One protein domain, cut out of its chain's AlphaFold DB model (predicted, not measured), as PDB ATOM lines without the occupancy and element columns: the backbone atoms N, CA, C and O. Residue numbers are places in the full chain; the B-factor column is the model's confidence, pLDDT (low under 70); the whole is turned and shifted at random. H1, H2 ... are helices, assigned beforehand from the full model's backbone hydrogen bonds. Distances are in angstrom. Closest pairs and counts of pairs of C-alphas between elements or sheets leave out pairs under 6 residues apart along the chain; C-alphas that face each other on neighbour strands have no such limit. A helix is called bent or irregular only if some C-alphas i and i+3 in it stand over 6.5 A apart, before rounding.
ATOM      1  N   GLU A  11      36.956 -16.771   7.877       77.94
ATOM      2  CA  GLU A  11      35.730 -16.087   7.447       77.94
ATOM      3  C   GLU A  11      36.015 -14.920   6.490       77.94
ATOM      4  O   GLU A  11      35.355 -14.800   5.461       77.94
ATOM      5  N   GLU A  12      37.060 -14.129   6.746       82.06
ATOM      6  CA  GLU A  12      37.478 -13.015   5.880       82.06
ATOM      7  C   GLU A  12      37.948 -13.500   4.501       82.06
ATOM      8  O   GLU A  12      37.705 -12.854   3.479       82.06
ATOM      9  N   ILE A  13      38.603 -14.664   4.451       83.25
ATOM     10  CA  ILE A  13      39.006 -15.318   3.200       83.25
ATOM     11  C   ILE A  13      37.774 -15.779   2.420       83.25
ATOM     12  O   ILE A  13      37.680 -15.522   1.219       83.25
ATOM     13  N   CYS A  14      36.812 -16.418   3.090       80.06
ATOM     14  CA  CYS A  14      35.549 -16.813   2.466       80.06
ATOM     15  C   CYS A  14      34.768 -15.599   1.936       80.06
ATOM     16  O   CYS A  14      34.218 -15.666   0.836       80.06
ATOM     17  N   ASP A  15      34.792 -14.476   2.654       81.94
ATOM     18  CA  ASP A  15      34.146 -13.232   2.232       81.94
ATOM     19  C   ASP A  15      34.838 -12.579   1.040       81.94
ATOM     20  O   ASP A  15      34.164 -12.153   0.104       81.94
ATOM     21  N   LYS A  16      36.173 -12.582   0.990       83.06
ATOM     22  CA  LYS A  16      36.916 -12.124  -0.195       83.06
ATOM     23  C   LYS A  16      36.666 -13.001  -1.420       83.06
ATOM     24  O   LYS A  16      36.553 -12.475  -2.526       83.06
ATOM     25  N   ILE A  17      36.575 -14.319  -1.242       84.25
ATOM     26  CA  ILE A  17      36.290 -15.266  -2.331       84.25
ATOM     27  C   ILE A  17      34.886 -15.022  -2.893       84.25
ATOM     28  O   ILE A  17      34.711 -14.974  -4.113       84.25
ATOM     29  N   HIS A  18      33.905 -14.804  -2.015       83.38
ATOM     30  CA  HIS A  18      32.533 -14.516  -2.413       83.38
ATOM     31  C   HIS A  18      32.386 -13.121  -3.042       83.38
ATOM     32  O   HIS A  18      31.773 -12.989  -4.098       83.38
ATOM     33  N   ALA A  19      33.023 -12.091  -2.473       84.44
ATOM     34  CA  ALA A  19      33.011 -10.724  -3.005       84.44
ATOM     35  C   ALA A  19      33.680 -10.614  -4.386       84.44
ATOM     36  O   ALA A  19      33.254  -9.822  -5.225       84.44
ATOM     37  N   ARG A  20      34.708 -11.432  -4.648       82.50
ATOM     38  CA  ARG A  20      35.338 -11.565  -5.973       82.50
ATOM     39  C   ARG A  20      34.587 -12.525  -6.910       82.50
ATOM     40  O   ARG A  20      35.059 -12.774  -8.015       82.50
ATOM     41  N   ALA A  21      33.430 -13.039  -6.482       81.12
ATOM     42  CA  ALA A  21      32.541 -13.928  -7.230       81.12
ATOM     43  C   ALA A  21      33.188 -15.243  -7.709       81.12
ATOM     44  O   ALA A  21      32.749 -15.831  -8.698       81.12
ATOM     45  N   TYR A  22      34.210 -15.739  -7.004       82.00
ATOM     46  CA  TYR A  22      34.841 -17.023  -7.332       82.00
ATOM     47  C   TYR A  22      33.932 -18.220  -7.017       82.00
ATOM     48  O   TYR A  22      34.019 -19.249  -7.685       82.00
ATOM     49  N   THR A  23      33.035 -18.086  -6.035       81.81
ATOM     50  CA  THR A  23      31.995 -19.076  -5.721       81.81
ATOM     51  C   THR A  23      30.626 -18.409  -5.611       81.81
ATOM     52  O   THR A  23      30.490 -17.312  -5.068       81.81
ATOM     53  N   LYS A  24      29.589 -19.090  -6.117       79.19
ATOM     54  CA  LYS A  24      28.194 -18.621  -6.035       79.19
ATOM     55  C   LYS A  24      27.614 -18.721  -4.620       79.19
ATOM     56  O   LYS A  24      26.742 -17.937  -4.270       79.19
ATOM     57  N   GLU A  25      28.123 -19.646  -3.809       79.12
ATOM     58  CA  GLU A  25      27.693 -19.896  -2.430       79.12
ATOM     59  C   GLU A  25      28.884 -19.767  -1.467       79.12
ATOM     60  O   GLU A  25      30.046 -19.912  -1.876       79.12
ATOM     61  N   ARG A  26      28.607 -19.473  -0.186       74.31
ATOM     62  CA  ARG A  26      29.638 -19.449   0.864       74.31
ATOM     63  C   ARG A  26      30.132 -20.871   1.127       74.31
ATOM     64  O   ARG A  26      29.348 -21.808   1.218       74.31
ATOM     65  N   ILE A  27      31.445 -21.015   1.284       77.81
ATOM     66  CA  ILE A  27      32.079 -22.299   1.581       77.81
ATOM     67  C   ILE A  27      31.639 -22.735   2.988       77.81
ATOM     68  O   ILE A  27      31.982 -22.089   3.976       77.81
ATOM     69  N   SER A  28      30.863 -23.815   3.084       72.75
ATOM     70  CA  SER A  28      30.409 -24.380   4.358       72.75
ATOM     71  C   SER A  28      31.559 -25.086   5.085       72.75
ATOM     72  O   SER A  28      32.221 -25.952   4.512       72.75
ATOM     73  N   LEU A  29      31.783 -24.743   6.357       70.44
ATOM     74  CA  LEU A  29      32.905 -25.229   7.184       70.44
ATOM     75  C   LEU A  29      32.467 -26.178   8.317       70.44
ATOM     76  O   LEU A  29      33.248 -26.479   9.232       70.44
ATOM     77  N   GLU A  30      31.210 -26.615   8.290       73.75
ATOM     78  CA  GLU A  30      30.612 -27.485   9.302       73.75
ATOM     79  C   GLU A  30      31.232 -28.893   9.248       73.75
ATOM     80  O   GLU A  30      31.422 -29.473   8.182       73.75
ATOM     81  N   GLY A  31      31.616 -29.437  10.409       71.25
ATOM     82  CA  GLY A  31      32.171 -30.794  10.534       71.25
ATOM     83  C   GLY A  31      33.675 -30.959  10.253       71.25
ATOM     84  O   GLY A  31      34.208 -32.058  10.412       71.25
ATOM     85  N   LEU A  32      34.398 -29.897   9.878       76.31
ATOM     86  CA  LEU A  32      35.841 -29.979   9.620       76.31
ATOM     87  C   LEU A  32      36.667 -29.884  10.919       76.31
ATOM     88  O   LEU A  32      36.442 -28.995  11.741       76.31
ATOM     89  N   SER A  33      37.665 -30.760  11.092       82.38
ATOM     90  CA  SER A  33      38.580 -30.682  12.240       82.38
ATOM     91  C   SER A  33      39.460 -29.432  12.174       82.38
ATOM     92  O   SER A  33      39.817 -28.964  11.094       82.38
ATOM     93  N   GLU A  34      39.854 -28.902  13.328       79.94
ATOM     94  CA  GLU A  34      40.590 -27.635  13.432       79.94
ATOM     95  C   GLU A  34      41.931 -27.651  12.674       79.94
ATOM     96  O   GLU A  34      42.265 -26.698  11.974       79.94
ATOM     97  N   LYS A  35      42.629 -28.796  12.674       83.06
ATOM     98  CA  LYS A  35      43.834 -29.021  11.853       83.06
ATOM     99  C   LYS A  35      43.549 -28.923  10.349       83.06
ATOM    100  O   LYS A  35      44.323 -28.314   9.618       83.06
ATOM    101  N   LYS A  36      42.428 -29.496   9.885       81.69
ATOM    102  CA  LYS A  36      42.006 -29.437   8.474       81.69
ATOM    103  C   LYS A  36      41.563 -28.029   8.075       81.69
ATOM    104  O   LYS A  36      41.837 -27.601   6.956       81.69
ATOM    105  N   LYS A  37      40.921 -27.299   8.997       81.81
ATOM    106  CA  LYS A  37      40.576 -25.883   8.818       81.81
ATOM    107  C   LYS A  37      41.836 -25.050   8.626       81.81
ATOM    108  O   LYS A  37      41.922 -24.358   7.627       81.81
ATOM    109  N   GLN A  38      42.846 -25.202   9.483       82.88
ATOM    110  CA  GLN A  38      44.126 -24.491   9.355       82.88
ATOM    111  C   GLN A  38      44.850 -24.786   8.031       82.88
ATOM    112  O   GLN A  38      45.326 -23.856   7.380       82.88
ATOM    113  N   THR A  39      44.891 -26.050   7.588       85.81
ATOM    114  CA  THR A  39      45.462 -26.388   6.271       85.81
ATOM    115  C   THR A  39      44.660 -25.786   5.122       85.81
ATOM    116  O   THR A  39      45.254 -25.284   4.174       85.81
ATOM    117  N   LEU A  40      43.325 -25.773   5.209       84.69
ATOM    118  CA  LEU A  40      42.468 -25.139   4.206       84.69
ATOM    119  C   LEU A  40      42.707 -23.625   4.159       84.69
ATOM    120  O   LEU A  40      42.845 -23.076   3.074       84.69
ATOM    121  N   THR A  41      42.831 -22.961   5.312       85.12
ATOM    122  CA  THR A  41      43.174 -21.535   5.385       85.12
ATOM    123  C   THR A  41      44.507 -21.259   4.705       85.12
ATOM    124  O   THR A  41      44.602 -20.330   3.912       85.12
ATOM    125  N   HIS A  42      45.535 -22.064   4.985       86.75
ATOM    126  CA  HIS A  42      46.851 -21.896   4.371       86.75
ATOM    127  C   HIS A  42      46.793 -22.080   2.849       86.75
ATOM    128  O   HIS A  42      47.357 -21.276   2.112       86.75
ATOM    129  N   VAL A  43      46.099 -23.114   2.367       88.25
ATOM    130  CA  VAL A  43      45.955 -23.377   0.927       88.25
ATOM    131  C   VAL A  43      45.169 -22.260   0.241       88.25
ATOM    132  O   VAL A  43      45.612 -21.751  -0.781       88.25
ATOM    133  N   LEU A  44      44.043 -21.824   0.814       85.81
ATOM    134  CA  LEU A  44      43.248 -20.727   0.256       85.81
ATOM    135  C   LEU A  44      44.017 -19.402   0.256       85.81
ATOM    136  O   LEU A  44      43.887 -18.637  -0.695       85.81
ATOM    137  N   ARG A  45      44.847 -19.141   1.274       85.81
ATOM    138  CA  ARG A  45      45.749 -17.980   1.285       85.81
ATOM    139  C   ARG A  45      46.783 -18.066   0.163       85.81
ATOM    140  O   ARG A  45      46.889 -17.104  -0.583       85.81
ATOM    141  N   SER A  46      47.466 -19.206   0.010       88.75
ATOM    142  CA  SER A  46      48.453 -19.423  -1.065       88.75
ATOM    143  C   SER A  46      47.831 -19.232  -2.447       88.75
ATOM    144  O   SER A  46      48.367 -18.515  -3.282       88.75
ATOM    145  N   LEU A  47      46.646 -19.806  -2.674       87.38
ATOM    146  CA  LEU A  47      45.945 -19.679  -3.951       87.38
ATOM    147  C   LEU A  47      45.481 -18.242  -4.222       87.38
ATOM    148  O   LEU A  47      45.514 -17.789  -5.365       87.38
ATOM    149  N   LEU A  48      45.043 -17.509  -3.194       86.50
ATOM    150  CA  LEU A  48      44.672 -16.102  -3.343       86.50
ATOM    151  C   LEU A  48      45.891 -15.211  -3.602       86.50
ATOM    152  O   LEU A  48      45.787 -14.332  -4.455       86.50
ATOM    153  N   SER A  49      47.022 -15.441  -2.928       88.12
ATOM    154  CA  SER A  49      48.256 -14.683  -3.167       88.12
ATOM    155  C   SER A  49      48.824 -14.962  -4.556       88.12
ATOM    156  O   SER A  49      49.091 -14.022  -5.298       88.12
ATOM    157  N   GLU A  50      48.897 -16.233  -4.964       90.38
ATOM    158  CA  GLU A  50      49.306 -16.621  -6.321       90.38
ATOM    159  C   GLU A  50      48.398 -15.972  -7.373       90.38
ATOM    160  O   GLU A  50      48.865 -15.445  -8.385       90.38
ATOM    161  N   ARG A  51      47.083 -15.930  -7.125       88.94
ATOM    162  CA  ARG A  51      46.145 -15.294  -8.051       88.94
ATOM    163  C   ARG A  51      46.313 -13.777  -8.126       88.94
ATOM    164  O   ARG A  51      46.142 -13.207  -9.202       88.94
ATOM    165  N   GLU A  52      46.596 -13.115  -7.011       88.62
ATOM    166  CA  GLU A  52      46.880 -11.677  -6.992       88.62
ATOM    167  C   GLU A  52      48.161 -11.359  -7.768       88.62
ATOM    168  O   GLU A  52      48.157 -10.448  -8.597       88.62
ATOM    169  N   GLU A  53      49.206 -12.169  -7.604       92.69
ATOM    170  CA  GLU A  53      50.435 -12.072  -8.395       92.69
ATOM    171  C   GLU A  53      50.166 -12.279  -9.893       92.69
ATOM    172  O   GLU A  53      50.607 -11.476 -10.717       92.69
ATOM    173  N   GLU A  54      49.377 -13.290 -10.270       93.88
ATOM    174  CA  GLU A  54      48.983 -13.503 -11.667       93.88
ATOM    175  C   GLU A  54      48.234 -12.307 -12.264       93.88
ATOM    176  O   GLU A  54      48.447 -11.957 -13.428       93.88
ATOM    177  N   VAL A  55      47.313 -11.701 -11.506       92.50
ATOM    178  CA  VAL A  55      46.554 -10.528 -11.963       92.50
ATOM    179  C   VAL A  55      47.497  -9.349 -12.174       92.50
ATOM    180  O   VAL A  55      47.453  -8.740 -13.241       92.50
ATOM    181  N   LEU A  56      48.411  -9.092 -11.236       95.12
ATOM    182  CA  LEU A  56      49.419  -8.039 -11.370       95.12
ATOM    183  C   LEU A  56      50.326  -8.265 -12.586       95.12
ATOM    184  O   LEU A  56      50.585  -7.334 -13.350       95.12
ATOM    185  N   VAL A  57      50.779  -9.499 -12.816       96.50
ATOM    186  CA  VAL A  57      51.586  -9.842 -13.996       96.50
ATOM    187  C   VAL A  57      50.786  -9.630 -15.281       96.50
ATOM    188  O   VAL A  57      51.306  -9.045 -16.232       96.50
ATOM    189  N   ARG A  58      49.511 -10.037 -15.327       96.56
ATOM    190  CA  ARG A  58      48.641  -9.786 -16.489       96.56
ATOM    191  C   ARG A  58      48.442  -8.296 -16.740       96.56
ATOM    192  O   ARG A  58      48.536  -7.873 -17.888       96.56
ATOM    193  N   GLU A  59      48.213  -7.497 -15.707       96.19
ATOM    194  CA  GLU A  59      48.082  -6.042 -15.833       96.19
ATOM    195  C   GLU A  59      49.369  -5.402 -16.365       96.19
ATOM    196  O   GLU A  59      49.317  -4.595 -17.296       96.19
ATOM    197  N   GLN A  60      50.534  -5.814 -15.855       97.19
ATOM    198  CA  GLN A  60      51.831  -5.354 -16.355       97.19
ATOM    199  C   GLN A  60      52.066  -5.756 -17.815       97.19
ATOM    200  O   GLN A  60      52.556  -4.947 -18.606       97.19
ATOM    201  N   LEU A  61      51.711  -6.987 -18.193       97.75
ATOM    202  CA  LEU A  61      51.822  -7.467 -19.570       97.75
ATOM    203  C   LEU A  61      50.884  -6.705 -20.507       97.75
ATOM    204  O   LEU A  61      51.321  -6.299 -21.579       97.75
ATOM    205  N   LEU A  62      49.641  -6.440 -20.100       97.62
ATOM    206  CA  LEU A  62      48.694  -5.639 -20.878       97.62
ATOM    207  C   LEU A  62      49.163  -4.189 -21.026       97.62
ATOM    208  O   LEU A  62      49.075  -3.622 -22.114       97.62
ATOM    209  N   ALA A  63      49.702  -3.590 -19.962       97.38
ATOM    210  CA  ALA A  63      50.292  -2.258 -20.033       97.38
ATOM    211  C   ALA A  63      51.477  -2.232 -21.011       97.38
ATOM    212  O   ALA A  63      51.525  -1.380 -21.898       97.38
ATOM    213  N   ARG A  64      52.396  -3.205 -20.918       97.69
ATOM    214  CA  ARG A  64      53.521  -3.343 -21.856       97.69
ATOM    215  C   ARG A  64      53.051  -3.564 -23.290       97.69
ATOM    216  O   ARG A  64      53.584  -2.917 -24.185       97.69
ATOM    217  N   HIS A  65      52.045  -4.406 -23.503       97.62
ATOM    218  CA  HIS A  65      51.457  -4.651 -24.816       97.62
ATOM    219  C   HIS A  65      50.952  -3.352 -25.443       97.62
ATOM    220  O   HIS A  65      51.415  -2.988 -26.516       97.62
ATOM    221  N   ARG A  66      50.142  -2.576 -24.712       97.88
ATOM    222  CA  ARG A  66      49.655  -1.266 -25.175       97.88
ATOM    223  C   ARG A  66      50.797  -0.310 -25.514       97.88
ATOM    224  O   ARG A  66      50.737   0.403 -26.511       97.88
ATOM    225  N   THR A  67      51.864  -0.291 -24.707       97.56
ATOM    226  CA  THR A  67      53.030   0.558 -25.009       97.56
ATOM    227  C   THR A  67      53.798   0.092 -26.242       97.56
ATOM    228  O   THR A  67      54.322   0.928 -26.976       97.56
ATOM    229  N   LEU A  68      53.882  -1.219 -26.475       97.75
ATOM    230  CA  LEU A  68      54.544  -1.787 -27.646       97.75
ATOM    231  C   LEU A  68      53.718  -1.544 -28.905       97.75
ATOM    232  O   LEU A  68      54.286  -1.099 -29.893       97.75
ATOM    233  N   GLU A  69      52.402  -1.739 -28.853       97.56
ATOM    234  CA  GLU A  69      51.477  -1.396 -29.939       97.56
ATOM    235  C   GLU A  69      51.597   0.079 -30.310       97.56
ATOM    236  O   GLU A  69      51.804   0.412 -31.473       97.56
ATOM    237  N   HIS A  70      51.587   0.974 -29.317       98.00
ATOM    238  CA  HIS A  70      51.752   2.399 -29.579       98.00
ATOM    239  C   HIS A  70      53.101   2.722 -30.236       98.00
ATOM    240  O   HIS A  70      53.160   3.514 -31.176       98.00
ATOM    241  N   LYS A  71      54.193   2.097 -29.776       97.69
ATOM    242  CA  LYS A  71      55.516   2.261 -30.398       97.69
ATOM    243  C   LYS A  71      55.539   1.713 -31.821       97.69
ATOM    244  O   LYS A  71      56.095   2.372 -32.692       97.69
ATOM    245  N   LEU A  72      54.940   0.549 -32.070       97.69
ATOM    246  CA  LEU A  72      54.836  -0.032 -33.408       97.69
ATOM    247  C   LEU A  72      54.077   0.904 -34.348       97.69
ATOM    248  O   LEU A  72      54.594   1.233 -35.411       97.69
ATOM    249  N   GLU A  73      52.931   1.439 -33.924       97.75
ATOM    250  CA  GLU A  73      52.190   2.426 -34.711       97.75
ATOM    251  C   GLU A  73      53.016   3.688 -34.998       97.75
ATOM    252  O   GLU A  73      52.979   4.219 -36.111       97.75
ATOM    253  N   GLN A  74      53.772   4.187 -34.015       97.44
ATOM    254  CA  GLN A  74      54.669   5.327 -34.216       97.44
ATOM    255  C   GLN A  74      55.776   5.003 -35.230       97.44
ATOM    256  O   GLN A  74      56.018   5.802 -36.139       97.44
ATOM    257  N   TYR A  75      56.412   3.833 -35.121       97.38
ATOM    258  CA  TYR A  75      57.442   3.395 -36.061       97.38
ATOM    259  C   TYR A  75      56.878   3.240 -37.472       97.38
ATOM    260  O   TYR A  75      57.457   3.782 -38.411       97.38
ATOM    261  N   GLU A  76      55.715   2.614 -37.639       97.81
ATOM    262  CA  GLU A  76      55.054   2.488 -38.941       97.81
ATOM    263  C   GLU A  76      54.710   3.845 -39.556       97.81
ATOM    264  O   GLU A  76      54.908   4.053 -40.756       97.81
ATOM    265  N   ARG A  77      54.217   4.797 -38.754       96.94
ATOM    266  CA  ARG A  77      53.956   6.166 -39.227       96.94
ATOM    267  C   ARG A  77      55.248   6.849 -39.668       96.94
ATOM    268  O   ARG A  77      55.257   7.472 -40.728       96.94
ATOM    269  N   SER A  78      56.329   6.694 -38.904       96.19
ATOM    270  CA  SER A  78      57.633   7.268 -39.249       96.19
ATOM    271  C   SER A  78      58.216   6.662 -40.533       96.19
ATOM    272  O   SER A  78      58.683   7.404 -41.394       96.19
ATOM    273  N   MET A  79      58.090   5.344 -40.724       96.69
ATOM    274  CA  MET A  79      58.509   4.643 -41.942       96.69
ATOM    275  C   MET A  79      57.708   5.107 -43.157       96.69
ATOM    276  O   MET A  79      58.299   5.528 -44.146       96.69
ATOM    277  N   LYS A  80      56.372   5.154 -43.058       97.31
ATOM    278  CA  LYS A  80      55.503   5.668 -44.133       97.31
ATOM    279  C   LYS A  80      55.825   7.120 -44.489       97.31
ATOM    280  O   LYS A  80      55.718   7.519 -45.646       97.31
ATOM    281  N   GLN A  81      56.193   7.940 -43.504       95.81
ATOM    282  CA  GLN A  81      56.628   9.314 -43.748       95.81
ATOM    283  C   GLN A  81      57.996   9.361 -44.443       95.81
ATOM    284  O   GLN A  81      58.171  10.155 -45.368       95.81
TER     285      GLN A  81
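This is residues 11 to 81 of the 323 residues of an uncharacterized protein of Malassezia sympodialis (strain ATCC 42132) (UniProt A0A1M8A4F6). One long helix, H2, makes the length of a rod, and the short helix H1 with the loop after it makes a small head beside the first part of H2. From H1 the loop, residues 20 to 33, folds back to where H2 begins, while residues 49 to 81 of H2 stick out as a free arm. The printed part has 71 residues with two named helices, H1 then H2, and no named strand; its class is all helix. It is extended, with a radius of gyration of the C-alphas of 21.2 A, and its C-alphas span 72 by 22 by 12 A.

H1 covers residues 11 to 19, from C-alpha 11 at (35.730, -16.087, 7.447) to C-alpha 19 at (33.011, -10.724, -3.005), 12.1 A from first to last C-alpha. Residues 20 to 33 hold no named element. H2 covers residues 34 to 81, 69.9 A from C-alpha 34 at (40.590, -27.635, 13.432) to C-alpha 81 at (56.628, 9.314, -43.748). Neither helix is bent.

H1 and H2 only just touch, with 3 pairs of C-alphas within 8 A. The closest C-alphas are those of Ile 13 and Leu 44, 7.5 A apart, and H2 touches H1 with residues 41 to 45 alone. The two helices run the same way at a steep tilt of 37 degrees, only just beyond shallow. In H1 and H2 every O i to N i+4 pair is within hydrogen-bond range.

The two C-alphas farthest apart are those of Gly 31 and Gln 81, at 71.8 A. Without residues 49 to 81, which stand free, the body of 38 residues spans 27 by 21 by 12 A. The link from H1 to H2, 14 residues, is long. The printed part has no cut. Its mean pLDDT is 88.2, and no printed residue is under 70.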